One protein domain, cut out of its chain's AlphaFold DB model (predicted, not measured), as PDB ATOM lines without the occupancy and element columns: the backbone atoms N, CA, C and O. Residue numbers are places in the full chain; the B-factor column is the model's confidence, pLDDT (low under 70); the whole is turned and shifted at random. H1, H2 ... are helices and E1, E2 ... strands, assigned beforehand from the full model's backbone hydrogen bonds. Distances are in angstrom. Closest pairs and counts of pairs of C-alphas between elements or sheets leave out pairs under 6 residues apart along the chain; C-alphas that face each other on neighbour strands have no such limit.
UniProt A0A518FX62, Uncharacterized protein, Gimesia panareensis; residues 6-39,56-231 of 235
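What this domain is: This is residues 6 to 39 and 56 to 231 of the 235 residues of an uncharacterized protein of Gimesia panareensis (UniProt A0A518FX62). The chain winds in stacked turns, a solenoid: a long, twisted wall of E1, E2, E4, E6, E8, E10, E12, E13, E14, E15 and E16 partly faces the shorter sheet E3, E5, E7, E9, E11, as a sandwich, two sheets face to face. The helical hairpin H1 and H2 packs on part of one face of the wall, H1 over E6 and E8 and H2 over E2, H3 packs on the opposite face over E16, and residues 31 to 39 stick out. The 210 printed residues include three named helices and sixteen named strands, ordered H1, H2, E1 to E12, H3, E13 to E16; the wall is mixed, the shorter sheet parallel, the class mixed. The whole is compact, radius of gyration of the C-alphas 17.4 A, spanning 62 by 36 by 30 A.

How they stand to each other: In the branched sheet E1, residues 56 to 60, E2, 74 to 78, E4, 90 to 95, E6, 110 to 115, E8, 128 to 133, E10, 147 to 152, E12, 168 to 176, E13, 192 to 200, and E16, 219 to 230, are successive parallel neighbours; within hydrogen-bond range are, for instance, N 57 and O 74, 2.8 A, and N 195 and O 224, 3.0 A. On the other side of E16 from E13 are antiparallel E14, residues 205 to 207, N 207 and O 225 at 2.8 A, and E15, residues 213 to 216, N 214 and O 221 at 2.9 A. E3, residues 84 to 87, E5, 104 to 107, E7, 122 to 125, E9, 140 to 143, and E11, 159 to 162, form the other sheet, with N 85 and O 104 at 2.8 A; the facing parts are 9.5 A centre to centre. H1, residues 6 to 17, has a height over the branched sheet of 10.0 A. H2, residues 23 to 33, on the same face, touches H1, closest C-alphas Asp 15 and Ser 23 at 6.5 A. H3, residues 179 to 186, on the opposite face, is over E16 at a height of 8.5 A and only grazes the other sheet. E12, H3 and E13 form a strand-helix-strand unit, parallel strands joined through a helix, with a right-handed crossover. In H1, H2 and H3 every O i to N i+4 pair is within hydrogen-bond range.

Where its parts are: H1, 16.8 A long, begins at C-alpha 6 (15.228, -27.436, 14.165). E12, 22.2 A, bends by 59 degrees at residue 173, and E13, 20.8 A, by 72 degrees at residue 197. E16, 32.9 A, ends at C-alpha 230 (-3.062, -28.290, 39.484).

The domain as a whole: The C-alphas farthest apart, Pro 38 and Thr 210, are 61.7 A apart. Residues 40 to 55 are not printed; C-alphas 39 and 56 are 13.1 A apart. The link E1 to E2 is long. Residues 32 to 39, 210 to 212 and 215 to 218 have pLDDT under 70.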
ATOM      1  N   GLU A   6      15.980 -27.367  12.914       89.19
ATOM      2  CA  GLU A   6      15.228 -27.436  14.165       89.19
ATOM      3  C   GLU A   6      13.748 -27.091  13.957       89.19
ATOM      4  O   GLU A   6      12.867 -27.816  14.418       89.19
ATOM      5  N   MET A   7      13.459 -26.016  13.224       91.25
ATOM      6  CA  MET A   7      12.090 -25.611  12.925       91.25
ATOM      7  C   MET A   7      11.384 -26.623  12.010       91.25
ATOM      8  O   MET A   7      10.224 -26.945  12.251       91.25
ATOM      9  N   LEU A   8      12.084 -27.210  11.035       90.94
ATOM     10  CA  LEU A   8      11.544 -28.297  10.209       90.94
ATOM     11  C   LEU A   8      11.122 -29.506  11.054       90.94
ATOM     12  O   LEU A   8      10.034 -30.039  10.850       90.94
ATOM     13  N   ILE A   9      11.937 -29.911  12.033       92.88
ATOM     14  CA  ILE A   9      11.600 -31.010  12.953       92.88
ATOM     15  C   ILE A   9      10.354 -30.668  13.778       92.88
ATOM     16  O   ILE A   9       9.487 -31.524  13.957       92.88
ATOM     17  N   ARG A  10      10.235 -29.425  14.258       94.94
ATOM     18  CA  ARG A  10       9.060 -28.964  15.019       94.94
ATOM     19  C   ARG A  10       7.789 -28.999  14.170       94.94
ATOM     20  O   ARG A  10       6.771 -29.522  14.618       94.94
ATOM     21  N   ILE A  11       7.860 -28.539  12.921       95.19
ATOM     22  CA  ILE A  11       6.728 -28.587  11.982       95.19
ATOM     23  C   ILE A  11       6.378 -30.038  11.620       95.19
ATOM     24  O   ILE A  11       5.201 -30.386  11.578       95.19
ATOM     25  N   ALA A  12       7.371 -30.911  11.430       94.88
ATOM     26  CA  ALA A  12       7.150 -32.338  11.190       94.88
ATOM     27  C   ALA A  12       6.488 -33.041  12.385       94.88
ATOM     28  O   ALA A  12       5.595 -33.867  12.211       94.88
ATOM     29  N   HIS A  13       6.876 -32.691  13.611       96.25
ATOM     30  CA  HIS A  13       6.199 -33.176  14.810       96.25
ATOM     31  C   HIS A  13       4.734 -32.713  14.855       96.25
ATOM     32  O   HIS A  13       3.840 -33.532  15.069       96.25
ATOM     33  N   ALA A  14       4.481 -31.427  14.593       97.00
ATOM     34  CA  ALA A  14       3.129 -30.882  14.515       97.00
ATOM     35  C   ALA A  14       2.285 -31.584  13.436       97.00
ATOM     36  O   ALA A  14       1.119 -31.893  13.675       97.00
ATOM     37  N   ASP A  15       2.878 -31.891  12.280       96.50
ATOM     38  CA  ASP A  15       2.236 -32.619  11.183       96.50
ATOM     39  C   ASP A  15       1.757 -34.010  11.613       96.50
ATOM     40  O   ASP A  15       0.593 -34.356  11.405       96.50
ATOM     41  N   VAL A  16       2.620 -34.775  12.288       95.31
ATOM     42  CA  VAL A  16       2.274 -36.099  12.827       95.31
ATOM     43  C   VAL A  16       1.153 -35.995  13.860       95.31
ATOM     44  O   VAL A  16       0.191 -36.760  13.811       95.31
ATOM     45  N   MET A  17       1.251 -35.038  14.782       95.56
ATOM     46  CA  MET A  17       0.279 -34.864  15.865       95.56
ATOM     47  C   MET A  17      -1.072 -34.312  15.394       95.56
ATOM     48  O   MET A  17      -2.076 -34.480  16.085       95.56
ATOM     49  N   MET A  18      -1.107 -33.651  14.235       94.38
ATOM     50  CA  MET A  18      -2.308 -33.061  13.646       94.38
ATOM     51  C   MET A  18      -2.797 -33.798  12.395       94.38
ATOM     52  O   MET A  18      -3.467 -33.191  11.560       94.38
ATOM     53  N   ASP A  19      -2.522 -35.096  12.265       93.19
ATOM     54  CA  ASP A  19      -2.992 -35.949  11.164       93.19
ATOM     55  C   ASP A  19      -2.630 -35.396   9.769       93.19
ATOM     56  O   ASP A  19      -3.507 -35.155   8.936       93.19
ATOM     57  N   MET A  20      -1.335 -35.186   9.517       91.44
ATOM     58  CA  MET A  20      -0.775 -34.751   8.226       91.44
ATOM     59  C   MET A  20      -1.183 -33.329   7.787       91.44
ATOM     60  O   MET A  20      -1.305 -33.046   6.589       91.44
ATOM     61  N   ALA A  21      -1.415 -32.424   8.746       90.88
ATOM     62  CA  ALA A  21      -1.861 -31.053   8.486       90.88
ATOM     63  C   ALA A  21      -0.887 -30.225   7.614       90.88
ATOM     64  O   ALA A  21      -1.316 -29.442   6.771       90.88
ATOM     65  N   PHE A  22       0.420 -30.404   7.774       92.00
ATOM     66  CA  PHE A  22       1.470 -29.617   7.118       92.00
ATOM     67  C   PHE A  22       2.240 -30.404   6.045       92.00
ATOM     68  O   PHE A  22       3.264 -29.940   5.539       92.00
ATOM     69  N   SER A  23       1.740 -31.582   5.666       88.19
ATOM     70  CA  SER A  23       2.362 -32.502   4.707       88.19
ATOM     71  C   SER A  23       2.730 -31.857   3.366       88.19
ATOM     72  O   SER A  23       3.771 -32.191   2.794       88.19
ATOM     73  N   GLN A  24       1.937 -30.897   2.872       86.88
ATOM     74  CA  GLN A  24       2.243 -30.160   1.641       86.88
ATOM     75  C   GLN A  24       3.479 -29.265   1.798       86.88
ATOM     76  O   GLN A  24       4.365 -29.302   0.946       86.88
ATOM     77  N   SER A  25       3.581 -28.531   2.911       87.31
ATOM     78  CA  SER A  25       4.748 -27.688   3.214       87.31
ATOM     79  C   SER A  25       6.014 -28.521   3.436       87.31
ATOM     80  O   SER A  25       7.068 -28.198   2.897       87.31
ATOM     81  N   LEU A  26       5.907 -29.644   4.153       88.62
ATOM     82  CA  LEU A  26       7.037 -30.557   4.370       88.62
ATOM     83  C   LEU A  26       7.528 -31.188   3.065       88.62
ATOM     84  O   LEU A  26       8.730 -31.255   2.819       88.62
ATOM     85  N   SER A  27       6.603 -31.617   2.205       86.00
ATOM     86  CA  SER A  27       6.944 -32.195   0.902       86.00
ATOM     87  C   SER A  27       7.609 -31.179  -0.031       86.00
ATOM     88  O   SER A  27       8.484 -31.554  -0.809       86.00
ATOM     89  N   HIS A  28       7.217 -29.902   0.054       83.44
ATOM     90  CA  HIS A  28       7.880 -28.810  -0.659       83.44
ATOM     91  C   HIS A  28       9.351 -28.683  -0.233       83.44
ATOM     92  O   HIS A  28      10.236 -28.773  -1.080       83.44
ATOM     93  N   TRP A  29       9.633 -28.579   1.073       82.81
ATOM     94  CA  TRP A  29      11.013 -28.424   1.557       82.81
ATOM     95  C   TRP A  29      11.903 -29.642   1.297       82.81
ATOM     96  O   TRP A  29      13.069 -29.469   0.958       82.81
ATOM     97  N   LEU A  30      11.369 -30.866   1.403       79.00
ATOM     98  CA  LEU A  30      12.135 -32.082   1.095       79.00
ATOM     99  C   LEU A  30      12.640 -32.093  -0.359       79.00
ATOM    100  O   LEU A  30      13.772 -32.498  -0.619       79.00
ATOM    101  N   ARG A  31      11.840 -31.585  -1.305       71.56
ATOM    102  CA  ARG A  31      12.245 -31.476  -2.716       71.56
ATOM    103  C   ARG A  31      13.280 -30.386  -2.964       71.56
ATOM    104  O   ARG A  31      14.176 -30.597  -3.777       71.56
ATOM    105  N   GLU A  32      13.186 -29.254  -2.265       66.69
ATOM    106  CA  GLU A  32      14.225 -28.217  -2.331       66.69
ATOM    107  C   GLU A  32      15.578 -28.755  -1.840       66.69
ATOM    108  O   GLU A  32      16.616 -28.431  -2.416       66.69
ATOM    109  N   THR A  33      15.582 -29.609  -0.808       60.84
ATOM    110  CA  THR A  33      16.815 -30.204  -0.268       60.84
ATOM    111  C   THR A  33      17.417 -31.302  -1.140       60.84
ATOM    112  O   THR A  33      18.637 -31.461  -1.133       60.84
ATOM    113  N   ASP A  34      16.602 -32.022  -1.915       56.81
ATOM    114  CA  ASP A  34      17.071 -33.102  -2.794       56.81
ATOM    115  C   ASP A  34      17.707 -32.585  -4.105       56.81
ATOM    116  O   ASP A  34      18.247 -33.369  -4.883       56.81
ATOM    117  N   GLY A  35      17.712 -31.266  -4.344       51.06
ATOM    118  CA  GLY A  35      18.369 -30.650  -5.506       51.06
ATOM    119  C   GLY A  35      17.661 -30.892  -6.844       51.06
ATOM    120  O   GLY A  35      18.208 -30.562  -7.895       51.06
ATOM    121  N   ASP A  36      16.443 -31.434  -6.809       46.41
ATOM    122  CA  ASP A  36      15.648 -31.799  -7.987       46.41
ATOM    123  C   ASP A  36      14.817 -30.630  -8.560       46.41
ATOM    124  O   ASP A  36      14.062 -30.824  -9.517       46.41
ATOM    125  N   ASP A  37      14.953 -29.405  -8.027       48.22
ATOM    126  CA  ASP A  37      14.305 -28.216  -8.598       48.22
ATOM    127  C   ASP A  37      15.294 -27.327  -9.385       48.22
ATOM    128  O   ASP A  37      16.063 -26.562  -8.792       48.22
ATOM    129  N   PRO A  38      15.266 -27.350 -10.734       43.97
ATOM    130  CA  PRO A  38      16.129 -26.527 -11.584       43.97
ATOM    131  C   PRO A  38      15.820 -25.012 -11.542       43.97
ATOM    132  O   PRO A  38      16.312 -24.271 -12.395       43.97
ATOM    133  N   ARG A  39      14.991 -24.526 -10.607       48.44
ATOM    134  CA  ARG A  39      14.554 -23.117 -10.511       48.44
ATOM    135  C   ARG A  39      15.149 -22.333  -9.335       48.44
ATOM    136  O   ARG A  39      14.897 -21.133  -9.231       48.44
ATOM    137  N   VAL A  56       3.308 -20.993  -4.049       85.00
ATOM    138  CA  VAL A  56       4.165 -20.983  -2.862       85.00
ATOM    139  C   VAL A  56       4.707 -19.576  -2.688       85.00
ATOM    140  O   VAL A  56       5.304 -19.002  -3.601       85.00
ATOM    141  N   ILE A  57       4.486 -19.022  -1.503       88.25
ATOM    142  CA  ILE A  57       4.895 -17.676  -1.124       88.25
ATOM    143  C   ILE A  57       5.847 -17.803   0.060       88.25
ATOM    144  O   ILE A  57       5.427 -18.142   1.164       88.25
ATOM    145  N   ALA A  58       7.126 -17.512  -0.166       89.25
ATOM    146  CA  ALA A  58       8.142 -17.482   0.879       89.25
ATOM    147  C   ALA A  58       8.515 -16.031   1.219       89.25
ATOM    148  O   ALA A  58       8.910 -15.257   0.345       89.25
ATOM    149  N   ILE A  59       8.397 -15.665   2.495       89.56
ATOM    150  CA  ILE A  59       8.784 -14.363   3.044       89.56
ATOM    151  C   ILE A  59       9.951 -14.589   4.003       89.56
ATOM    152  O   ILE A  59       9.817 -15.257   5.026       89.56
ATOM    153  N   GLU A  60      11.108 -14.024   3.668       90.06
ATOM    154  CA  GLU A  60      12.282 -14.032   4.539       90.06
ATOM    155  C   GLU A  60      12.191 -12.877   5.539       90.06
ATOM    156  O   GLU A  60      12.197 -11.710   5.142       90.06
ATOM    157  N   GLY A  61      12.137 -13.197   6.831       91.44
ATOM    158  CA  GLY A  61      11.942 -12.214   7.894       91.44
ATOM    159  C   GLY A  61      10.470 -11.902   8.169       91.44
ATOM    160  O   GLY A  61       9.581 -12.719   7.926       91.44
ATOM    161  N   ASP A  62      10.230 -10.725   8.743       95.56
ATOM    162  CA  ASP A  62       8.907 -10.319   9.215       95.56
ATOM    163  C   ASP A  62       7.990  -9.916   8.052       95.56
ATOM    164  O   ASP A  62       8.381  -9.183   7.145       95.56
ATOM    165  N   CYS A  63       6.733 -10.350   8.113       96.19
ATOM    166  CA  CYS A  63       5.685  -9.931   7.195       96.19
ATOM    167  C   CYS A  63       4.929  -8.731   7.780       96.19
ATOM    168  O   CYS A  63       4.244  -8.842   8.803       96.19
ATOM    169  N   THR A  64       5.064  -7.580   7.124       96.00
ATOM    170  CA  THR A  64       4.431  -6.308   7.514       96.00
ATOM    171  C   THR A  64       3.450  -5.778   6.469       96.00
ATOM    172  O   THR A  64       2.927  -4.680   6.631       96.00
ATOM    173  N   GLU A  65       3.214  -6.531   5.397       94.50
ATOM    174  CA  GLU A  65       2.322  -6.157   4.301       94.50
ATOM    175  C   GLU A  65       1.169  -7.151   4.197       94.50
ATOM    176  O   GLU A  65       1.353  -8.350   4.421       94.50
ATOM    177  N   ASP A  66      -0.020  -6.645   3.873       96.19
ATOM    178  CA  ASP A  66      -1.197  -7.487   3.696       96.19
ATOM    179  C   ASP A  66      -1.021  -8.407   2.484       96.19
ATOM    180  O   ASP A  66      -0.534  -7.995   1.428       96.19
ATOM    181  N   LEU A  67      -1.475  -9.650   2.620       93.19
ATOM    182  CA  LEU A  67      -1.357 -10.663   1.583       93.19
ATOM    183  C   LEU A  67      -2.674 -11.410   1.393       93.19
ATOM    184  O   LEU A  67      -3.334 -11.816   2.350       93.19
ATOM    185  N   VAL A  68      -3.034 -11.626   0.132       92.00
ATOM    186  CA  VAL A  68      -4.154 -12.477  -0.267       92.00
ATOM    187  C   VAL A  68      -3.581 -13.646  -1.046       92.00
ATOM    188  O   VAL A  68      -2.906 -13.446  -2.054       92.00
ATOM    189  N   ALA A  69      -3.829 -14.851  -0.555       88.00
ATOM    190  CA  ALA A  69      -3.393 -16.079  -1.186       88.00
ATOM    191  C   ALA A  69      -4.558 -16.753  -1.910       88.00
ATOM    192  O   ALA A  69      -5.680 -16.792  -1.409       88.00
ATOM    193  N   GLU A  70      -4.271 -17.282  -3.096       84.00
ATOM    194  CA  GLU A  70      -5.237 -18.057  -3.870       84.00
ATOM    195  C   GLU A  70      -5.454 -19.438  -3.232       84.00
ATOM    196  O   GLU A  70      -4.652 -19.900  -2.411       84.00
ATOM    197  N   GLU A  71      -6.529 -20.120  -3.624       85.50
ATOM    198  CA  GLU A  71      -6.802 -21.488  -3.187       85.50
ATOM    199  C   GLU A  71      -5.595 -22.413  -3.424       85.50
ATOM    200  O   GLU A  71      -4.950 -22.380  -4.472       85.50
ATOM    201  N   GLY A  72      -5.291 -23.264  -2.440       81.75
ATOM    202  CA  GLY A  72      -4.198 -24.231  -2.547       81.75
ATOM    203  C   GLY A  72      -2.849 -23.718  -2.043       81.75
ATOM    204  O   GLY A  72      -1.896 -24.500  -1.993       81.75
ATOM    205  N   SER A  73      -2.740 -22.427  -1.715       87.19
ATOM    206  CA  SER A  73      -1.449 -21.780  -1.489       87.19
ATOM    207  C   SER A  73      -0.700 -22.298  -0.260       87.19
ATOM    208  O   SER A  73      -1.277 -22.583   0.796       87.19
ATOM    209  N   LEU A  74       0.626 -22.340  -0.389       91.50
ATOM    210  CA  LEU A  74       1.566 -22.573   0.703       91.50
ATOM    211  C   LEU A  74       2.274 -21.260   1.026       91.50
ATOM    212  O   LEU A  74       2.951 -20.694   0.173       91.50
ATOM    213  N   ILE A  75       2.134 -20.768   2.251       93.06
ATOM    214  CA  ILE A  75       2.736 -19.501   2.673       93.06
ATOM    215  C   ILE A  75       3.692 -19.771   3.819       93.06
ATOM    216  O   ILE A  75       3.285 -20.289   4.859       93.06
ATOM    217  N   HIS A  76       4.957 -19.409   3.647       94.25
ATOM    218  CA  HIS A  76       6.009 -19.583   4.643       94.25
ATOM    219  C   HIS A  76       6.588 -18.219   5.015       94.25
ATOM    220  O   HIS A  76       7.146 -17.525   4.171       94.25
ATOM    221  N   ILE A  77       6.454 -17.833   6.280       95.12
ATOM    222  CA  ILE A  77       6.972 -16.585   6.846       95.12
ATOM    223  C   ILE A  77       8.078 -16.943   7.838       95.12
ATOM    224  O   ILE A  77       7.807 -17.435   8.937       95.12
ATOM    225  N   ASN A  78       9.326 -16.677   7.457       94.00
ATOM    226  CA  ASN A  78      10.523 -16.929   8.263       94.00
ATOM    227  C   ASN A  78      10.787 -15.777   9.250       94.00
ATOM    228  O   ASN A  78      11.885 -15.221   9.307       94.00
ATOM    229  N   GLY A  79       9.762 -15.391  10.004       95.38
ATOM    230  CA  GLY A  79       9.785 -14.275  10.940       95.38
ATOM    231  C   GLY A  79       8.428 -14.079  11.601       95.38
ATOM    232  O   GLY A  79       7.637 -15.021  11.710       95.38
ATOM    233  N   ASN A  80       8.171 -12.861  12.063       98.25
ATOM    234  CA  ASN A  80       6.916 -12.480  12.700       98.25
ATOM    235  C   ASN A  80       5.857 -12.079  11.668       98.25
ATOM    236  O   ASN A  80       6.176 -11.544  10.606       98.25
ATOM    237  N   LEU A  81       4.586 -12.250  12.016       98.44
ATOM    238  CA  LEU A  81       3.466 -11.686  11.270       98.44
ATOM    239  C   LEU A  81       2.915 -10.455  11.996       98.44
ATOM    240  O   LEU A  81       2.481 -10.549  13.145       98.44
ATOM    241  N   ASN A  82       2.882  -9.319  11.298       97.50
ATOM    242  CA  ASN A  82       2.358  -8.038  11.784       97.50
ATOM    243  C   ASN A  82       1.332  -7.409  10.820       97.50
ATOM    244  O   ASN A  82       1.085  -6.207  10.891       97.50
ATOM    245  N   ALA A  83       0.757  -8.204   9.917       97.38
ATOM    246  CA  ALA A  83      -0.155  -7.761   8.863       97.38
ATOM    247  C   ALA A  83      -1.360  -8.703   8.714       97.38
ATOM    248  O   ALA A  83      -1.519  -9.649   9.494       97.38
ATOM    249  N   THR A  84      -2.209  -8.439   7.719       98.44
ATOM    250  CA  THR A  84      -3.359  -9.283   7.389       98.44
ATOM    251  C   THR A  84      -2.996 -10.336   6.348       98.44
ATOM    252  O   THR A  84      -2.576  -9.998   5.247       98.44
ATOM    253  N   ILE A  85      -3.241 -11.612   6.643       97.69
ATOM    254  CA  ILE A  85      -3.165 -12.704   5.663       97.69
ATOM    255  C   ILE A  85      -4.574 -13.218   5.389       97.69
ATOM    256  O   ILE A  85      -5.295 -13.571   6.319       97.69
ATOM    257  N   THR A  86      -4.967 -13.292   4.120       97.12
ATOM    258  CA  THR A  86      -6.218 -13.929   3.689       97.12
ATOM    259  C   THR A  86      -5.906 -15.227   2.957       97.12
ATOM    260  O   THR A  86      -5.172 -15.216   1.971       97.12
ATOM    261  N   LEU A  87      -6.461 -16.328   3.457       94.62
ATOM    262  CA  LEU A  87      -6.342 -17.689   2.942       94.62
ATOM    263  C   LEU A  87      -7.706 -18.162   2.438       94.62
ATOM    264  O   LEU A  87      -8.719 -17.918   3.100       94.62
ATOM    265  N   ASP A  88      -7.708 -18.888   1.324       90.31
ATOM    266  CA  ASP A  88      -8.903 -19.517   0.758       90.31
ATOM    267  C   ASP A  88      -8.649 -21.000   0.426       90.31
ATOM    268  O   ASP A  88      -7.503 -21.449   0.296       90.31
ATOM    269  N   GLY A  89      -9.728 -21.771   0.300       89.50
ATOM    270  CA  GLY A  89      -9.712 -23.186  -0.056       89.50
ATOM    271  C   GLY A  89      -8.837 -24.041   0.865       89.50
ATOM    272  O   GLY A  89      -8.928 -23.957   2.088       89.50
ATOM    273  N   ILE A  90      -8.020 -24.931   0.294       91.12
ATOM    274  CA  ILE A  90      -7.119 -25.803   1.066       91.12
ATOM    275  C   ILE A  90      -5.736 -25.155   1.156       91.12
ATOM    276  O   ILE A  90      -4.966 -25.259   0.211       91.12
ATOM    277  N   SER A  91      -5.405 -24.513   2.277       92.38
ATOM    278  CA  SER A  91      -4.183 -23.696   2.392       92.38
ATOM    279  C   SER A  91      -3.321 -24.057   3.605       92.38
ATOM    280  O   SER A  91      -3.810 -24.542   4.633       92.38
ATOM    281  N   ASN A  92      -2.011 -23.823   3.504       94.25
ATOM    282  CA  ASN A  92      -1.062 -23.959   4.616       94.25
ATOM    283  C   ASN A  92      -0.355 -22.627   4.867       94.25
ATOM    284  O   ASN A  92       0.209 -22.038   3.948       94.25
ATOM    285  N   LEU A  93      -0.325 -22.198   6.125       96.94
ATOM    286  CA  LEU A  93       0.411 -21.019   6.567       96.94
ATOM    287  C   LEU A  93       1.386 -21.413   7.675       96.94
ATOM    288  O   LEU A  93       0.979 -21.894   8.729       96.94
ATOM    289  N   ILE A  94       2.672 -21.192   7.443       97.44
ATOM    290  CA  ILE A  94       3.741 -21.420   8.410       97.44
ATOM    291  C   ILE A  94       4.330 -20.067   8.792       97.44
ATOM    292  O   ILE A  94       4.791 -19.329   7.927       97.44
ATOM    293  N   ILE A  95       4.346 -19.760  10.084       98.19
ATOM    294  CA  ILE A  95       4.954 -18.559  10.658       98.19
ATOM    295  C   ILE A  95       5.970 -19.033  11.688       98.19
ATOM    296  O   ILE A  95       5.600 -19.662  12.677       98.19
ATOM    297  N   THR A  96       7.258 -18.783  11.468       97.38
ATOM    298  CA  THR A  96       8.302 -19.291  12.374       97.38
ATOM    299  C   THR A  96       8.436 -18.463  13.654       97.38
ATOM    300  O   THR A  96       8.959 -18.971  14.645       97.38
ATOM    301  N   GLY A  97       7.997 -17.202  13.629       98.00
ATOM    302  CA  GLY A  97       8.027 -16.265  14.753       98.00
ATOM    303  C   GLY A  97       6.661 -16.033  15.403       98.00
ATOM    304  O   GLY A  97       5.796 -16.913  15.427       98.00
ATOM    305  N   ASP A  98       6.491 -14.834  15.954       98.75
ATOM    306  CA  ASP A  98       5.289 -14.402  16.666       98.75
ATOM    307  C   ASP A  98       4.203 -13.895  15.706       98.75
ATOM    308  O   ASP A  98       4.478 -13.360  14.632       98.75
ATOM    309  N   VAL A  99       2.946 -13.990  16.138       98.81
ATOM    310  CA  VAL A  99       1.821 -13.279  15.520       98.81
ATOM    311  C   VAL A  99       1.455 -12.103  16.416       98.81
ATOM    312  O   VAL A  99       0.937 -12.282  17.528       98.81
ATOM    313  N   GLY A 100       1.751 -10.903  15.924       98.38
ATOM    314  CA  GLY A 100       1.577  -9.650  16.645       98.38
ATOM    315  C   GLY A 100       0.109  -9.277  16.886       98.38
ATOM    316  O   GLY A 100      -0.790  -9.788  16.218       98.38
ATOM    317  N   PRO A 101      -0.164  -8.344  17.811       97.94
ATOM    318  CA  PRO A 101      -1.526  -8.027  18.245       97.94
ATOM    319  C   PRO A 101      -2.381  -7.334  17.176       97.94
ATOM    320  O   PRO A 101      -3.603  -7.335  17.276       97.94
ATOM    321  N   GLN A 102      -1.746  -6.725  16.171       96.19
ATOM    322  CA  GLN A 102      -2.422  -6.097  15.028       96.19
ATOM    323  C   GLN A 102      -2.555  -7.040  13.827       96.19
ATOM    324  O   GLN A 102      -3.204  -6.682  12.850       96.19
ATOM    325  N   ALA A 103      -1.943  -8.227  13.881       98.56
ATOM    326  CA  ALA A 103      -2.034  -9.190  12.798       98.56
ATOM    327  C   ALA A 103      -3.411  -9.861  12.773       98.56
ATOM    328  O   ALA A 103      -3.974 -10.221  13.816       98.56
ATOM    329  N   GLU A 104      -3.916 -10.083  11.564       98.69
ATOM    330  CA  GLU A 104      -5.164 -10.797  11.321       98.69
ATOM    331  C   GLU A 104      -4.925 -11.919  10.306       98.69
ATOM    332  O   GLU A 104      -4.348 -11.704   9.249       98.69
ATOM    333  N   ILE A 105      -5.384 -13.132  10.602       98.69
ATOM    334  CA  ILE A 105      -5.405 -14.231   9.634       98.69
ATOM    335  C   ILE A 105      -6.861 -14.562   9.340       98.69
ATOM    336  O   ILE A 105      -7.588 -15.022  10.220       98.69
ATOM    337  N   ARG A 106      -7.295 -14.330   8.105       98.31
ATOM    338  CA  ARG A 106      -8.624 -14.682   7.603       98.31
ATOM    339  C   ARG A 106      -8.519 -15.989   6.838       98.31
ATOM    340  O   ARG A 106      -7.714 -16.083   5.922       98.31
ATOM    341  N   ALA A 107      -9.301 -16.983   7.228       96.38
ATOM    342  CA  ALA A 107      -9.236 -18.327   6.674       96.38
ATOM    343  C   ALA A 107     -10.623 -18.804   6.228       96.38
ATOM    344  O   ALA A 107     -11.525 -19.013   7.048       96.38
ATOM    345  N   ASP A 108     -10.784 -18.999   4.926       94.25
ATOM    346  CA  ASP A 108     -11.924 -19.700   4.342       94.25
ATOM    347  C   ASP A 108     -11.475 -21.072   3.807       94.25
ATOM    348  O   ASP A 108     -10.320 -21.254   3.430       94.25
ATOM    349  N   GLY A 109     -12.356 -22.072   3.850       93.38
ATOM    350  CA  GLY A 109     -12.049 -23.441   3.424       93.38
ATOM    351  C   GLY A 109     -11.428 -24.350   4.500       93.38
ATOM    352  O   GLY A 109     -11.943 -24.465   5.610       93.38
ATOM    353  N   ILE A 110     -10.378 -25.098   4.153       94.94
ATOM    354  CA  ILE A 110      -9.661 -26.034   5.035       94.94
ATOM    355  C   ILE A 110      -8.233 -25.519   5.210       94.94
ATOM    356  O   ILE A 110      -7.355 -25.777   4.390       94.94
ATOM    357  N   CYS A 111      -7.998 -24.793   6.295       96.25
ATOM    358  CA  CYS A 111      -6.720 -24.136   6.536       96.25
ATOM    359  C   CYS A 111      -5.933 -24.816   7.659       96.25
ATOM    360  O   CYS A 111      -6.478 -25.179   8.707       96.25
ATOM    361  N   HIS A 112      -4.623 -24.938   7.463       97.69
ATOM    362  CA  HIS A 112      -3.694 -25.408   8.484       97.69
ATOM    363  C   HIS A 112      -2.649 -24.330   8.766       97.69
ATOM    364  O   HIS A 112      -1.993 -23.839   7.848       97.69
ATOM    365  N   ILE A 113      -2.505 -23.949  10.034       98.50
ATOM    366  CA  ILE A 113      -1.653 -22.838  10.456       98.50
ATOM    367  C   ILE A 113      -0.659 -23.322  11.510       98.50
ATOM    368  O   ILE A 113      -1.056 -23.884  12.529       98.50
ATOM    369  N   PHE A 114       0.625 -23.066  11.288       98.62
ATOM    370  CA  PHE A 114       1.688 -23.262  12.268       98.62
ATOM    371  C   PHE A 114       2.246 -21.906  12.707       98.62
ATOM    372  O   PHE A 114       2.567 -21.067  11.867       98.62
ATOM    373  N   ILE A 115       2.390 -21.711  14.016       98.75
ATOM    374  CA  ILE A 115       2.960 -20.519  14.646       98.75
ATOM    375  C   ILE A 115       4.060 -20.977  15.609       98.75
ATOM    376  O   ILE A 115       3.790 -21.604  16.636       98.75
ATOM    377  N   GLY A 116       5.311 -20.665  15.272       98.25
ATOM    378  CA  GLY A 116       6.494 -21.050  16.041       98.25
ATOM    379  C   GLY A 116       6.703 -20.237  17.321       98.25
ATOM    380  O   GLY A 116       7.410 -20.694  18.226       98.25
ATOM    381  N   GLY A 117       6.084 -19.056  17.394       98.31
ATOM    382  CA  GLY A 117       6.145 -18.125  18.513       98.31
ATOM    383  C   GLY A 117       4.805 -17.919  19.226       98.31
ATOM    384  O   GLY A 117       3.941 -18.797  19.277       98.31
ATOM    385  N   ARG A 118       4.663 -16.752  19.854       98.62
ATOM    386  CA  ARG A 118       3.494 -16.320  20.623       98.62
ATOM    387  C   ARG A 118       2.378 -15.837  19.703       98.62
ATOM    388  O   ARG A 118       2.618 -15.088  18.761       98.62
ATOM    389  N   PHE A 119       1.138 -16.192  20.029       98.81
ATOM    390  CA  PHE A 119      -0.045 -15.719  19.318       98.81
ATOM    391  C   PHE A 119      -0.780 -14.642  20.126       98.81
ATOM    392  O   PHE A 119      -1.354 -14.934  21.176       98.81
ATOM    393  N   THR A 120      -0.774 -13.402  19.628       98.75
ATOM    394  CA  THR A 120      -1.470 -12.250  20.244       98.75
ATOM    395  C   THR A 120      -2.467 -11.556  19.313       98.75
ATOM    396  O   THR A 120      -3.234 -10.714  19.772       98.75
ATOM    397  N   GLY A 121      -2.462 -11.905  18.024       98.69
ATOM    398  CA  GLY A 121      -3.348 -11.337  17.009       98.69
ATOM    399  C   GLY A 121      -4.730 -11.984  16.959       98.69
ATOM    400  O   GLY A 121      -5.226 -12.550  17.938       98.69
ATOM    401  N   THR A 122      -5.357 -11.906  15.786       98.88
ATOM    402  CA  THR A 122      -6.676 -12.494  15.528       98.88
ATOM    403  C   THR A 122      -6.617 -13.524  14.407       98.88
ATOM    404  O   THR A 122      -6.080 -13.256  13.341       98.88
ATOM    405  N   ILE A 123      -7.226 -14.688  14.614       98.75
ATOM    406  CA  ILE A 123      -7.567 -15.625  13.539       98.75
ATOM    407  C   ILE A 123      -9.081 -15.603  13.369       98.75
ATOM    408  O   ILE A 123      -9.823 -15.763  14.337       98.75
ATOM    409  N   HIS A 124      -9.552 -15.425  12.142       98.44
ATOM    410  CA  HIS A 124     -10.954 -15.509  11.778       98.44
ATOM    411  C   HIS A 124     -11.147 -16.592  10.722       98.44
ATOM    412  O   HIS A 124     -10.809 -16.392   9.560       98.44
ATOM    413  N   SER A 125     -11.698 -17.735  11.135       97.19
ATOM    414  CA  SER A 125     -11.956 -18.867  10.252       97.19
ATOM    415  C   SER A 125     -13.446 -19.137  10.127       97.19
ATOM    416  O   SER A 125     -14.119 -19.333  11.137       97.19
ATOM    417  N   VAL A 126     -13.954 -19.212   8.898       95.56
ATOM    418  CA  VAL A 126     -15.339 -19.644   8.618       95.56
ATOM    419  C   VAL A 126     -15.424 -21.140   8.287       95.56
ATOM    420  O   VAL A 126     -16.457 -21.773   8.527       95.56
ATOM    421  N   GLY A 127     -14.309 -21.724   7.841       95.75
ATOM    422  CA  GLY A 127     -14.183 -23.135   7.489       95.75
ATOM    423  C   GLY A 127     -13.530 -24.018   8.565       95.75
ATOM    424  O   GLY A 127     -13.545 -23.697   9.761       95.75
ATOM    425  N   SER A 128     -12.961 -25.148   8.126       96.81
ATOM    426  CA  SER A 128     -12.190 -26.062   8.977       96.81
ATOM    427  C   SER A 128     -10.796 -25.526   9.238       96.81
ATOM    428  O   SER A 128     -10.127 -25.039   8.330       96.81
ATOM    429  N   LEU A 129     -10.335 -25.685  10.475       98.06
ATOM    430  CA  LEU A 129      -9.067 -25.116  10.899       98.06
ATOM    431  C   LEU A 129      -8.278 -26.086  11.776       98.06
ATOM    432  O   LEU A 129      -8.817 -26.637  12.739       98.06
ATOM    433  N   LYS A 130      -6.985 -26.236  11.493       98.56
ATOM    434  CA  LYS A 130      -6.010 -26.780  12.447       98.56
ATOM    435  C   LYS A 130      -4.954 -25.716  12.727       98.56
ATOM    436  O   LYS A 130      -4.351 -25.207  11.787       98.56
ATOM    437  N   VAL A 131      -4.750 -25.362  13.992       98.62
ATOM    438  CA  VAL A 131      -3.752 -24.368  14.412       98.62
ATOM    439  C   VAL A 131      -2.806 -24.981  15.427       98.62
ATOM    440  O   VAL A 131      -3.244 -25.475  16.468       98.62
ATOM    441  N   TRP A 132      -1.514 -24.896  15.148       98.81
ATOM    442  CA  TRP A 132      -0.448 -25.264  16.063       98.81
ATOM    443  C   TRP A 132       0.292 -24.012  16.525       98.81
ATOM    444  O   TRP A 132       0.890 -23.319  15.707       98.81
ATOM    445  N   ILE A 133       0.255 -23.719  17.824       98.81
ATOM    446  CA  ILE A 133       0.983 -22.610  18.444       98.81
ATOM    447  C   ILE A 133       2.003 -23.217  19.399       98.81
ATOM    448  O   ILE A 133       1.638 -23.845  20.388       98.81
ATOM    449  N   GLU A 134       3.287 -23.035  19.122       98.25
ATOM    450  CA  GLU A 134       4.363 -23.590  19.950       98.25
ATOM    451  C   GLU A 134       4.506 -22.880  21.307       98.25
ATOM    452  O   GLU A 134       4.992 -23.469  22.270       98.25
ATOM    453  N   SER A 135       4.074 -21.621  21.403       98.50
ATOM    454  CA  SER A 135       4.192 -20.789  22.607       98.50
ATOM    455  C   SER A 135       2.820 -20.475  23.223       98.50
ATOM    456  O   SER A 135       1.902 -21.291  23.172       98.50
ATOM    457  N   ASN A 136       2.681 -19.311  23.865       98.69
ATOM    458  CA  ASN A 136       1.439 -18.868  24.492       98.69
ATOM    459  C   ASN A 136       0.396 -18.415  23.459       98.69
ATOM    460  O   ASN A 136       0.720 -17.752  22.469       98.69
ATOM    461  N   PHE A 137      -0.865 -18.701  23.771       98.75
ATOM    462  CA  PHE A 137      -2.040 -18.166  23.095       98.75
ATOM    463  C   PHE A 137      -2.670 -17.102  23.996       98.75
ATOM    464  O   PHE A 137      -3.355 -17.425  24.971       98.75
ATOM    465  N   ASP A 138      -2.529 -15.835  23.608       98.56
ATOM    466  CA  ASP A 138      -3.151 -14.683  24.276       98.56
ATOM    467  C   ASP A 138      -4.049 -13.844  23.337       98.56
ATOM    468  O   ASP A 138      -4.625 -12.851  23.771       98.56
ATOM    469  N   GLY A 139      -4.160 -14.225  22.059       98.62
ATOM    470  CA  GLY A 139      -4.970 -13.539  21.047       98.62
ATOM    471  C   GLY A 139      -6.447 -13.952  21.016       98.62
ATOM    472  O   GLY A 139      -7.017 -14.414  22.006       98.62
ATOM    473  N   VAL A 140      -7.069 -13.815  19.843       98.75
ATOM    474  CA  VAL A 140      -8.473 -14.185  19.597       98.75
ATOM    475  C   VAL A 140      -8.571 -15.147  18.417       98.75
ATOM    476  O   VAL A 140      -8.017 -14.887  17.353       98.75
ATOM    477  N   LEU A 141      -9.323 -16.238  18.562       98.75
ATOM    478  CA  LEU A 141      -9.611 -17.166  17.468       98.75
ATOM    479  C   LEU A 141     -11.119 -17.324  17.284       98.75
ATOM    480  O   LEU A 141     -11.824 -17.848  18.146       98.75
ATOM    481  N   LYS A 142     -11.614 -16.890  16.123       98.56
ATOM    482  CA  LYS A 142     -12.997 -17.092  15.699       98.56
ATOM    483  C   LYS A 142     -13.110 -18.369  14.862       98.56
ATOM    484  O   LYS A 142     -12.470 -18.473  13.819       98.56
ATOM    485  N   THR A 143     -13.892 -19.336  15.333       98.06
ATOM    486  CA  THR A 143     -14.005 -20.692  14.770       98.06
ATOM    487  C   THR A 143     -15.190 -20.836  13.822       98.06
ATOM    488  O   THR A 143     -16.291 -20.360  14.129       98.06
ATOM    489  N   GLY A 144     -14.983 -21.611  12.762       94.62
ATOM    490  CA  GLY A 144     -15.966 -21.917  11.731       94.62
ATOM    491  C   GLY A 144     -16.492 -23.352  11.782       94.62
ATOM    492  O   GLY A 144     -16.513 -23.995  12.835       94.62
ATOM    493  N   THR A 145     -16.937 -23.852  10.628       94.62
ATOM    494  CA  THR A 145     -17.498 -25.207  10.464       94.62
ATOM    495  C   THR A 145     -16.713 -26.043   9.447       94.62
ATOM    496  O   THR A 145     -16.150 -25.482   8.513       94.62
ATOM    497  N   PRO A 146     -16.736 -27.387   9.542       96.38
ATOM    498  CA  PRO A 146     -17.302 -28.207  10.622       96.38
ATOM    499  C   PRO A 146     -16.462 -28.298  11.906       96.38
ATOM    500  O   PRO A 146     -17.027 -28.632  12.951       96.38
ATOM    501  N   SER A 147     -15.151 -28.041  11.862       97.50
ATOM    502  CA  SER A 147     -14.278 -28.298  13.016       97.50
ATOM    503  C   SER A 147     -13.081 -27.365  13.140       97.50
ATOM    504  O   SER A 147     -12.476 -26.972  12.146       97.50
ATOM    505  N   THR A 148     -12.668 -27.107  14.378       98.50
ATOM    506  CA  THR A 148     -11.426 -26.404  14.712       98.50
ATOM    507  C   THR A 148     -10.612 -27.223  15.711       98.50
ATOM    508  O   THR A 148     -11.127 -27.630  16.753       98.50
ATOM    509  N   HIS A 149      -9.338 -27.453  15.398       98.69
ATOM    510  CA  HIS A 149      -8.359 -28.093  16.272       98.69
ATOM    511  C   HIS A 149      -7.266 -27.087  16.616       98.69
ATOM    512  O   HIS A 149      -6.690 -26.469  15.725       98.69
ATOM    513  N   ILE A 150      -6.979 -26.925  17.901       98.75
ATOM    514  CA  ILE A 150      -5.995 -25.970  18.404       98.75
ATOM    515  C   ILE A 150      -5.039 -26.714  19.326       98.75
ATOM    516  O   ILE A 150      -5.472 -27.403  20.252       98.75
ATOM    517  N   TYR A 151      -3.745 -26.540  19.090       98.81
ATOM    518  CA  TYR A 151      -2.689 -26.906  20.021       98.81
ATOM    519  C   TYR A 151      -1.957 -25.646  20.490       98.81
ATOM    520  O   TYR A 151      -1.684 -24.743  19.700       98.81
ATOM    521  N   THR A 152      -1.648 -25.587  21.781       98.44
ATOM    522  CA  THR A 152      -0.859 -24.528  22.410       98.44
ATOM    523  C   THR A 152       0.193 -25.170  23.310       98.44
ATOM    524  O   THR A 152      -0.152 -25.781  24.322       98.44
ATOM    525  N   GLY A 153       1.468 -25.028  22.949       98.38
ATOM    526  CA  GLY A 153       2.596 -25.535  23.734       98.38
ATOM    527  C   GLY A 153       2.803 -24.768  25.046       98.38
ATOM    528  O   GLY A 153       3.277 -25.324  26.036       98.38
ATOM    529  N   GLY A 154       2.401 -23.493  25.079       98.31
ATOM    530  CA  GLY A 154       2.460 -22.627  26.253       98.31
ATOM    531  C   GLY A 154       1.136 -22.490  27.009       98.31
ATOM    532  O   GLY A 154       0.286 -23.380  27.031       98.31
ATOM    533  N   ASN A 155       0.974 -21.342  27.664       98.69
ATOM    534  CA  ASN A 155      -0.234 -20.980  28.396       98.69
ATOM    535  C   ASN A 155      -1.337 -20.481  27.453       98.69
ATOM    536  O   ASN A 155      -1.065 -19.861  26.425       98.69
ATOM    537  N   PHE A 156      -2.585 -20.684  27.864       98.75
ATOM    538  CA  PHE A 156      -3.782 -20.221  27.177       98.75
ATOM    539  C   PHE A 156      -4.516 -19.166  28.018       98.75
ATOM    540  O   PHE A 156      -5.124 -19.478  29.048       98.75
ATOM    541  N   HIS A 157      -4.485 -17.915  27.551       98.06
ATOM    542  CA  HIS A 157      -5.239 -16.790  28.122       98.06
ATOM    543  C   HIS A 157      -6.146 -16.084  27.109       98.06
ATOM    544  O   HIS A 157      -6.906 -15.204  27.507       98.06
ATOM    545  N   GLY A 158      -6.063 -16.451  25.830       97.31
ATOM    546  CA  GLY A 158      -6.857 -15.838  24.775       97.31
ATOM    547  C   GLY A 158      -8.335 -16.221  24.798       97.31
ATOM    548  O   GLY A 158      -8.821 -16.940  25.680       97.31
ATOM    549  N   ASP A 159      -9.045 -15.749  23.778       98.38
ATOM    550  CA  ASP A 159     -10.471 -15.997  23.592       98.38
ATOM    551  C   ASP A 159     -10.728 -16.851  22.343       98.38
ATOM    552  O   ASP A 159     -10.149 -16.633  21.277       98.38
ATOM    553  N   ILE A 160     -11.637 -17.817  22.472       98.62
ATOM    554  CA  ILE A 160     -12.137 -18.634  21.362       98.62
ATOM    555  C   ILE A 160     -13.632 -18.370  21.232       98.62
ATOM    556  O   ILE A 160     -14.364 -18.514  22.209       98.62
ATOM    557  N   LEU A 161     -14.077 -17.973  20.043       98.06
ATOM    558  CA  LEU A 161     -15.456 -17.558  19.775       98.06
ATOM    559  C   LEU A 161     -15.968 -18.234  18.498       98.06
ATOM    560  O   LEU A 161     -15.220 -18.329  17.535       98.06
ATOM    561  N   PRO A 162     -17.227 -18.677  18.399       96.88
ATOM    562  CA  PRO A 162     -17.775 -19.073  17.108       96.88
ATOM    563  C   PRO A 162     -18.063 -17.849  16.231       96.88
ATOM    564  O   PRO A 162     -18.514 -16.827  16.744       96.88
ATOM    565  N   VAL A 163     -17.860 -17.961  14.913       94.50
ATOM    566  CA  VAL A 163     -18.285 -16.910  13.965       94.50
ATOM    567  C   VAL A 163     -19.808 -16.784  13.947       94.50
ATOM    568  O   VAL A 163     -20.347 -15.694  14.108       94.50
ATOM    569  N   GLU A 164     -20.503 -17.914  13.807       88.94
ATOM    570  CA  GLU A 164     -21.968 -17.973  13.856       88.94
ATOM    571  C   GLU A 164     -22.448 -18.894  14.976       88.94
ATOM    572  O   GLU A 164     -23.130 -18.483  15.914       88.94
ATOM    573  N   LYS A 165     -22.100 -20.182  14.876       89.19
ATOM    574  CA  LYS A 165     -22.493 -21.227  15.819       89.19
ATOM    575  C   LYS A 165     -21.302 -22.121  16.107       89.19
ATOM    576  O   LYS A 165     -20.637 -22.580  15.186       89.19
ATOM    577  N   GLY A 166     -21.084 -22.423  17.385       88.75
ATOM    578  CA  GLY A 166     -20.050 -23.373  17.779       88.75
ATOM    579  C   GLY A 166     -20.337 -24.762  17.210       88.75
ATOM    580  O   GLY A 166     -21.413 -25.320  17.458       88.75
ATOM    581  N   ALA A 167     -19.381 -25.290  16.447       95.12
ATOM    582  CA  ALA A 167     -19.408 -26.619  15.847       95.12
ATOM    583  C   ALA A 167     -18.552 -27.596  16.672       95.12
ATOM    584  O   ALA A 167     -18.794 -27.731  17.873       95.12
ATOM    585  N   LEU A 168     -17.589 -28.290  16.062       97.50
ATOM    586  CA  LEU A 168     -16.649 -29.157  16.773       97.50
ATOM    587  C   LEU A 168     -15.375 -28.378  17.126       97.50
ATOM    588  O   LEU A 168     -14.703 -27.858  16.239       97.50
ATOM    589  N   LEU A 169     -15.029 -28.320  18.408       98.38
ATOM    590  CA  LEU A 169     -13.829 -27.667  18.920       98.38
ATOM    591  C   LEU A 169     -12.980 -28.656  19.721       98.38
ATOM    592  O   LEU A 169     -13.464 -29.301  20.657       98.38
ATOM    593  N   TYR A 170     -11.700 -28.729  19.372       98.56
ATOM    594  CA  TYR A 170     -10.693 -29.527  20.059       98.56
ATOM    595  C   TYR A 170      -9.543 -28.618  20.484       98.56
ATOM    596  O   TYR A 170      -8.945 -27.954  19.642       98.56
ATOM    597  N   LEU A 171      -9.237 -28.586  21.777       98.75
ATOM    598  CA  LEU A 171      -8.205 -27.723  22.348       98.75
ATOM    599  C   LEU A 171      -7.203 -28.546  23.162       98.75
ATOM    600  O   LEU A 171      -7.573 -29.218  24.118       98.75
ATOM    601  N   THR A 172      -5.924 -28.463  22.833       98.81
ATOM    602  CA  THR A 172      -4.848 -29.013  23.663       98.81
ATOM    603  C   THR A 172      -3.973 -27.875  24.151       98.81
ATOM    604  O   THR A 172      -3.489 -27.087  23.346       98.81
ATOM    605  N   VAL A 173      -3.779 -27.793  25.465       98.75
ATOM    606  CA  VAL A 173      -2.904 -26.808  26.106       98.75
ATOM    607  C   VAL A 173      -1.891 -27.568  26.945       98.75
ATOM    608  O   VAL A 173      -2.274 -28.261  27.890       98.75
ATOM    609  N   ASP A 174      -0.608 -27.457  26.619       98.44
ATOM    610  CA  ASP A 174       0.451 -28.083  27.413       98.44
ATOM    611  C   ASP A 174       0.816 -27.265  28.652       98.44
ATOM    612  O   ASP A 174       1.132 -27.847  29.694       98.44
ATOM    613  N   GLY A 175       0.691 -25.940  28.583       98.19
ATOM    614  CA  GLY A 175       0.858 -25.051  29.726       98.19
ATOM    615  C   GLY A 175      -0.404 -24.888  30.577       98.19
ATOM    616  O   GLY A 175      -1.211 -25.804  30.767       98.19
ATOM    617  N   PHE A 176      -0.543 -23.690  31.141       98.56
ATOM    618  CA  PHE A 176      -1.652 -23.318  32.009       98.56
ATOM    619  C   PHE A 176      -2.882 -22.855  31.220       98.56
ATOM    620  O   PHE A 176      -2.770 -21.987  30.357       98.56
ATOM    621  N   ALA A 177      -4.065 -23.345  31.592       98.56
ATOM    622  CA  ALA A 177      -5.352 -22.758  31.226       98.56
ATOM    623  C   ALA A 177      -6.251 -22.662  32.463       98.56
ATOM    624  O   ALA A 177      -6.448 -23.650  33.174       98.56
ATOM    625  N   SER A 178      -6.825 -21.484  32.715       97.69
ATOM    626  CA  SER A 178      -7.755 -21.316  33.838       97.69
ATOM    627  C   SER A 178      -9.082 -22.029  33.579       97.69
ATOM    628  O   SER A 178      -9.603 -22.026  32.458       97.69
ATOM    629  N   GLN A 179      -9.684 -22.560  34.638       96.06
ATOM    630  CA  GLN A 179     -11.026 -23.124  34.615       96.06
ATOM    631  C   GLN A 179     -12.057 -22.091  34.145       96.06
ATOM    632  O   GLN A 179     -13.004 -22.436  33.439       96.06
ATOM    633  N   ASN A 180     -11.858 -20.814  34.482       96.56
ATOM    634  CA  ASN A 180     -12.712 -19.732  34.002       96.56
ATOM    635  C   ASN A 180     -12.679 -19.615  32.467       96.56
ATOM    636  O   ASN A 180     -13.730 -19.537  31.838       96.56
ATOM    637  N   SER A 181     -11.500 -19.666  31.838       97.19
ATOM    638  CA  SER A 181     -11.385 -19.646  30.371       97.19
ATOM    639  C   SER A 181     -12.101 -20.832  29.717       97.19
ATOM    640  O   SER A 181     -12.808 -20.649  28.729       97.19
ATOM    641  N   LEU A 182     -11.980 -22.032  30.287       97.06
ATOM    642  CA  LEU A 182     -12.634 -23.237  29.765       97.06
ATOM    643  C   LEU A 182     -14.160 -23.175  29.914       97.06
ATOM    644  O   LEU A 182     -14.887 -23.547  28.993       97.06
ATOM    645  N   ASN A 183     -14.650 -22.646  31.037       95.19
ATOM    646  CA  ASN A 183     -16.078 -22.410  31.246       95.19
ATOM    647  C   ASN A 183     -16.634 -21.368  30.266       95.19
ATOM    648  O   ASN A 183     -17.685 -21.609  29.681       95.19
ATOM    649  N   ARG A 184     -15.903 -20.275  29.996       95.69
ATOM    650  CA  ARG A 184     -16.304 -19.292  28.973       95.69
ATOM    651  C   ARG A 184     -16.503 -19.947  27.603       95.69
ATOM    652  O   ARG A 184     -17.482 -19.643  26.933       95.69
ATOM    653  N   ILE A 185     -15.631 -20.878  27.206       96.44
ATOM    654  CA  ILE A 185     -15.778 -21.624  25.944       96.44
ATOM    655  C   ILE A 185     -16.982 -22.573  25.994       96.44
ATOM    656  O   ILE A 185     -17.766 -22.628  25.045       96.44
ATOM    657  N   LYS A 186     -17.155 -23.305  27.102       93.38
ATOM    658  CA  LYS A 186     -18.314 -24.185  27.323       93.38
ATOM    659  C   LYS A 186     -19.633 -23.420  27.142       93.38
ATOM    660  O   LYS A 186     -20.536 -23.919  26.468       93.38
ATOM    661  N   ASP A 187     -19.722 -22.208  27.682       92.69
ATOM    662  CA  ASP A 187     -20.929 -21.374  27.643       92.69
ATOM    663  C   ASP A 187     -21.287 -20.879  26.228       92.69
ATOM    664  O   ASP A 187     -22.425 -20.482  25.978       92.69
ATOM    665  N   LEU A 188     -20.367 -20.983  25.259       92.88
ATOM    666  CA  LEU A 188     -20.627 -20.691  23.842       92.88
ATOM    667  C   LEU A 188     -21.375 -21.821  23.121       92.88
ATOM    668  O   LEU A 188     -21.772 -21.670  21.963       92.88
ATOM    669  N   THR A 189     -21.642 -22.939  23.801       90.94
ATOM    670  CA  THR A 189     -22.529 -24.015  23.336       90.94
ATOM    671  C   THR A 189     -22.102 -24.684  22.024       90.94
ATOM    672  O   THR A 189     -22.933 -24.976  21.155       90.94
ATOM    673  N   TYR A 190     -20.803 -24.954  21.873       94.00
ATOM    674  CA  TYR A 190     -20.289 -25.773  20.772       94.00
ATOM    675  C   TYR A 190     -21.029 -27.113  20.691       94.00
ATOM    676  O   TYR A 190     -21.365 -27.705  21.719       94.00
ATOM    677  N   THR A 191     -21.287 -27.617  19.481       94.75
ATOM    678  CA  THR A 191     -21.827 -28.977  19.304       94.75
ATOM    679  C   THR A 191     -20.960 -29.994  20.042       94.75
ATOM    680  O   THR A 191     -21.488 -30.860  20.743       94.75
ATOM    681  N   GLN A 192     -19.640 -29.833  19.951       95.38
ATOM    682  CA  GLN A 192     -18.695 -30.545  20.793       95.38
ATOM    683  C   GLN A 192     -17.531 -29.643  21.187       95.38
ATOM    684  O   GLN A 192     -16.949 -28.987  20.331       95.38
ATOM    685  N   PHE A 193     -17.161 -29.666  22.461       96.88
ATOM    686  CA  PHE A 193     -15.922 -29.090  22.967       96.88
ATOM    687  C   PHE A 193     -15.160 -30.171  23.729       96.88
ATOM    688  O   PHE A 193     -15.621 -30.650  24.766       96.88
ATOM    689  N   ASN A 194     -14.004 -30.577  23.209       97.88
ATOM    690  CA  ASN A 194     -13.067 -31.422  23.942       97.88
ATOM    691  C   ASN A 194     -11.792 -30.642  24.231       97.88
ATOM    692  O   ASN A 194     -11.251 -30.018  23.317       97.88
ATOM    693  N   ALA A 195     -11.262 -30.758  25.447       98.44
ATOM    694  CA  ALA A 195      -9.928 -30.251  25.723       98.44
ATOM    695  C   ALA A 195      -9.040 -31.175  26.565       98.44
ATOM    696  O   ALA A 195      -9.519 -31.999  27.342       98.44
ATOM    697  N   SER A 196      -7.728 -31.017  26.406       98.50
ATOM    698  CA  SER A 196      -6.697 -31.637  27.242       98.50
ATOM    699  C   SER A 196      -5.786 -30.551  27.788       98.50
ATOM    700  O   SER A 196      -5.140 -29.847  27.015       98.50
ATOM    701  N   ILE A 197      -5.750 -30.407  29.112       98.69
ATOM    702  CA  ILE A 197      -5.100 -29.290  29.798       98.69
ATOM    703  C   ILE A 197      -3.942 -29.808  30.648       98.69
ATOM    704  O   ILE A 197      -4.110 -30.688  31.496       98.69
ATOM    705  N   GLY A 198      -2.748 -29.267  30.414       98.50
ATOM    706  CA  GLY A 198      -1.545 -29.527  31.195       98.50
ATOM    707  C   GLY A 198      -1.712 -29.093  32.638       98.50
ATOM    708  O   GLY A 198      -1.718 -29.935  33.536       98.50
ATOM    709  N   ILE A 199      -1.883 -27.791  32.853       98.38
ATOM    710  CA  ILE A 199      -1.961 -27.193  34.186       98.38
ATOM    711  C   ILE A 199      -3.226 -26.334  34.289       98.38
ATOM    712  O   ILE A 199      -3.550 -25.588  33.368       98.38
ATOM    713  N   SER A 200      -3.940 -26.399  35.412       98.12
ATOM    714  CA  SER A 200      -5.089 -25.525  35.683       98.12
ATOM    715  C   SER A 200      -5.117 -25.048  37.136       98.12
ATOM    716  O   SER A 200      -4.293 -25.450  37.949       98.12
ATOM    717  N   ASP A 201      -6.043 -24.154  37.461       97.19
ATOM    718  CA  ASP A 201      -6.337 -23.648  38.812       97.19
ATOM    719  C   ASP A 201      -7.348 -24.530  39.571       97.19
ATOM    720  O   ASP A 201      -7.894 -24.129  40.597       97.19
ATOM    721  N   VAL A 202      -7.592 -25.737  39.062       95.94
ATOM    722  CA  VAL A 202      -8.416 -26.777  39.681       95.94
ATOM    723  C   VAL A 202      -7.652 -28.097  39.741       95.94
ATOM    724  O   VAL A 202      -6.684 -28.306  39.005       95.94
ATOM    725  N   ALA A 203      -8.111 -28.998  40.609       96.44
ATOM    726  CA  ALA A 203      -7.530 -30.323  40.789       96.44
ATOM    727  C   ALA A 203      -7.450 -31.132  39.470       96.44
ATOM    728  O   ALA A 203      -8.267 -30.951  38.564       96.44
ATOM    729  N   PRO A 204      -6.511 -32.084  39.343       97.56
ATOM    730  CA  PRO A 204      -6.484 -32.996  38.205       97.56
ATOM    731  C   PRO A 204      -7.754 -33.850  38.130       97.56
ATOM    732  O   PRO A 204      -8.260 -34.326  39.147       97.56
ATOM    733  N   GLY A 205      -8.252 -34.098  36.920       96.75
ATOM    734  CA  GLY A 205      -9.466 -34.888  36.722       96.75
ATOM    735  C   GLY A 205     -10.181 -34.611  35.406       96.75
ATOM    736  O   GLY A 205      -9.674 -33.898  34.540       96.75
ATOM    737  N   LEU A 206     -11.367 -35.201  35.256       96.06
ATOM    738  CA  LEU A 206     -12.264 -34.974  34.124       96.06
ATOM    739  C   LEU A 206     -13.345 -33.955  34.509       96.06
ATOM    740  O   LEU A 206     -13.963 -34.051  35.570       96.06
ATOM    741  N   TYR A 207     -13.578 -33.003  33.617       94.62
ATOM    742  CA  TYR A 207     -14.487 -31.880  33.780       94.62
ATOM    743  C   TYR A 207     -15.428 -31.756  32.575       94.62
ATOM    744  O   TYR A 207     -15.073 -32.193  31.481       94.62
ATOM    745  N   PRO A 208     -16.611 -31.140  32.741       89.38
ATOM    746  CA  PRO A 208     -17.216 -30.782  34.025       89.38
ATOM    747  C   PRO A 208     -17.653 -32.041  34.795       89.38
ATOM    748  O   PRO A 208     -18.054 -33.027  34.191       89.38
ATOM    749  N   GLN A 209     -17.618 -32.018  36.129       81.50
ATOM    750  CA  GLN A 209     -17.833 -33.229  36.941       81.50
ATOM    751  C   GLN A 209     -19.247 -33.830  36.834       81.50
ATOM    752  O   GLN A 209     -19.411 -35.035  37.017       81.50
ATOM    753  N   THR A 210     -20.267 -33.018  36.548       68.94
ATOM    754  CA  THR A 210     -21.677 -33.434  36.653       68.94
ATOM    755  C   THR A 210     -22.496 -33.274  35.369       68.94
ATOM    756  O   THR A 210     -23.532 -33.919  35.244       68.94
ATOM    757  N   GLU A 211     -22.056 -32.476  34.387       69.00
ATOM    758  CA  GLU A 211     -22.893 -32.103  33.232       69.00
ATOM    759  C   GLU A 211     -22.099 -31.978  31.923       69.00
ATOM    760  O   GLU A 211     -21.810 -30.881  31.439       69.00
ATOM    761  N   TYR A 212     -21.761 -33.124  31.326       69.50
ATOM    762  CA  TYR A 212     -21.091 -33.181  30.019       69.50
ATOM    763  C   TYR A 212     -22.011 -32.819  28.850       69.50
ATOM    764  O   TYR A 212     -21.536 -32.413  27.794       69.50
ATOM    765  N   PHE A 213     -23.325 -32.982  29.019       70.50
ATOM    766  CA  PHE A 213     -24.309 -32.758  27.966       70.50
ATOM    767  C   PHE A 213     -25.244 -31.620  28.339       70.50
ATOM    768  O   PHE A 213     -25.992 -31.720  29.308       70.50
ATOM    769  N   GLN A 214     -25.268 -30.587  27.508       74.50
ATOM    770  CA  GLN A 214     -26.266 -29.532  27.578       74.50
ATOM    771  C   GLN A 214     -27.209 -29.660  26.383       74.50
ATOM    772  O   GLN A 214     -26.782 -29.764  25.229       74.50
ATOM    773  N   ARG A 215     -28.518 -29.674  26.642       67.69
ATOM    774  CA  ARG A 215     -29.527 -29.610  25.581       67.69
ATOM    775  C   ARG A 215     -29.821 -28.143  25.290       67.69
ATOM    776  O   ARG A 215     -30.353 -27.446  26.143       67.69
ATOM    777  N   ILE A 216     -29.500 -27.696  24.084       68.44
ATOM    778  CA  ILE A 216     -29.944 -26.406  23.549       68.44
ATOM    779  C   ILE A 216     -31.137 -26.694  22.636       68.44
ATOM    780  O   ILE A 216     -31.198 -27.773  22.052       68.44
ATOM    781  N   SER A 217     -32.101 -25.773  22.561       62.97
ATOM    782  CA  SER A 217     -33.407 -25.871  21.869       62.97
ATOM    783  C   SER A 217     -33.544 -26.951  20.775       62.97
ATOM    784  O   SER A 217     -34.485 -27.742  20.820       62.97
ATOM    785  N   ASN A 218     -32.607 -27.031  19.829       65.94
ATOM    786  CA  ASN A 218     -32.589 -27.978  18.709       65.94
ATOM    787  C   ASN A 218     -31.312 -28.846  18.582       65.94
ATOM    788  O   ASN A 218     -31.175 -29.564  17.593       65.94
ATOM    789  N   ARG A 219     -30.375 -28.811  19.542       70.88
ATOM    790  CA  ARG A 219     -29.087 -29.529  19.464       70.88
ATOM    791  C   ARG A 219     -28.562 -29.987  20.824       70.88
ATOM    792  O   ARG A 219     -28.864 -29.406  21.863       70.88
ATOM    793  N   LYS A 220     -27.738 -31.035  20.821       81.38
ATOM    794  CA  LYS A 220     -26.938 -31.423  21.989       81.38
ATOM    795  C   LYS A 220     -25.570 -30.753  21.882       81.38
ATOM    796  O   LYS A 220     -24.977 -30.766  20.809       81.38
ATOM    797  N   SER A 221     -25.108 -30.177  22.982       89.31
ATOM    798  CA  SER A 221     -23.736 -29.717  23.175       89.31
ATOM    799  C   SER A 221     -23.057 -30.687  24.130       89.31
ATOM    800  O   SER A 221     -23.583 -30.954  25.215       89.31
ATOM    801  N   ALA A 222     -21.947 -31.274  23.692       91.88
ATOM    802  CA  ALA A 222     -21.147 -32.199  24.482       91.88
ATOM    803  C   ALA A 222     -19.808 -31.542  24.831       91.88
ATOM    804  O   ALA A 222     -18.977 -31.332  23.952       91.88
ATOM    805  N   ASN A 223     -19.594 -31.226  26.104       94.06
ATOM    806  CA  ASN A 223     -18.408 -30.512  26.568       94.06
ATOM    807  C   ASN A 223     -17.660 -31.372  27.579       94.06
ATOM    808  O   ASN A 223     -18.257 -31.821  28.559       94.06
ATOM    809  N   ARG A 224     -16.364 -31.594  27.361       95.44
ATOM    810  CA  ARG A 224     -15.496 -32.285  28.318       95.44
ATOM    811  C   ARG A 224     -14.049 -31.827  28.215       95.44
ATOM    812  O   ARG A 224     -13.558 -31.574  27.121       95.44
ATOM    813  N   TRP A 225     -13.336 -31.797  29.328       97.31
ATOM    814  CA  TRP A 225     -11.891 -31.609  29.329       97.31
ATOM    815  C   TRP A 225     -11.222 -32.356  30.466       97.31
ATOM    816  O   TRP A 225     -11.824 -32.562  31.516       97.31
ATOM    817  N   CYS A 226      -9.977 -32.775  30.263       97.81
ATOM    818  CA  CYS A 226      -9.149 -33.296  31.343       97.81
ATOM    819  C   CYS A 226      -8.126 -32.253  31.800       97.81
ATOM    820  O   CYS A 226      -7.617 -31.475  30.995       97.81
ATOM    821  N   VAL A 227      -7.817 -32.265  33.095       98.38
ATOM    822  CA  VAL A 227      -6.731 -31.496  33.714       98.38
ATOM    823  C   VAL A 227      -5.699 -32.487  34.246       98.38
ATOM    824  O   VAL A 227      -6.057 -33.398  34.996       98.38
ATOM    825  N   ARG A 228      -4.429 -32.332  33.849       98.06
ATOM    826  CA  ARG A 228      -3.328 -33.232  34.244       98.06
ATOM    827  C   ARG A 228      -2.674 -32.824  35.566       98.06
ATOM    828  O   ARG A 228      -2.318 -33.696  36.355       98.06
ATOM    829  N   ALA A 229      -2.531 -31.526  35.818       97.56
ATOM    830  CA  ALA A 229      -1.906 -30.985  37.021       97.56
ATOM    831  C   ALA A 229      -2.623 -29.722  37.525       97.56
ATOM    832  O   ALA A 229      -3.129 -28.919  36.745       97.56
ATOM    833  N   GLU A 230      -2.616 -29.528  38.841       96.38
ATOM    834  CA  GLU A 230      -3.062 -28.290  39.484       96.38
ATOM    835  C   GLU A 230      -1.868 -27.356  39.701       96.38
ATOM    836  O   GLU A 230      -0.772 -27.789  40.081       96.38
ATOM    837  N   ARG A 231      -2.072 -26.058  39.468       92.69
ATOM    838  CA  ARG A 231      -1.083 -25.024  39.748       92.69
ATOM    839  C   ARG A 231      -0.899 -24.914  41.258       92.69
ATOM    840  O   ARG A 231      -1.764 -24.409  41.965       92.69
TER     841      ARG A 231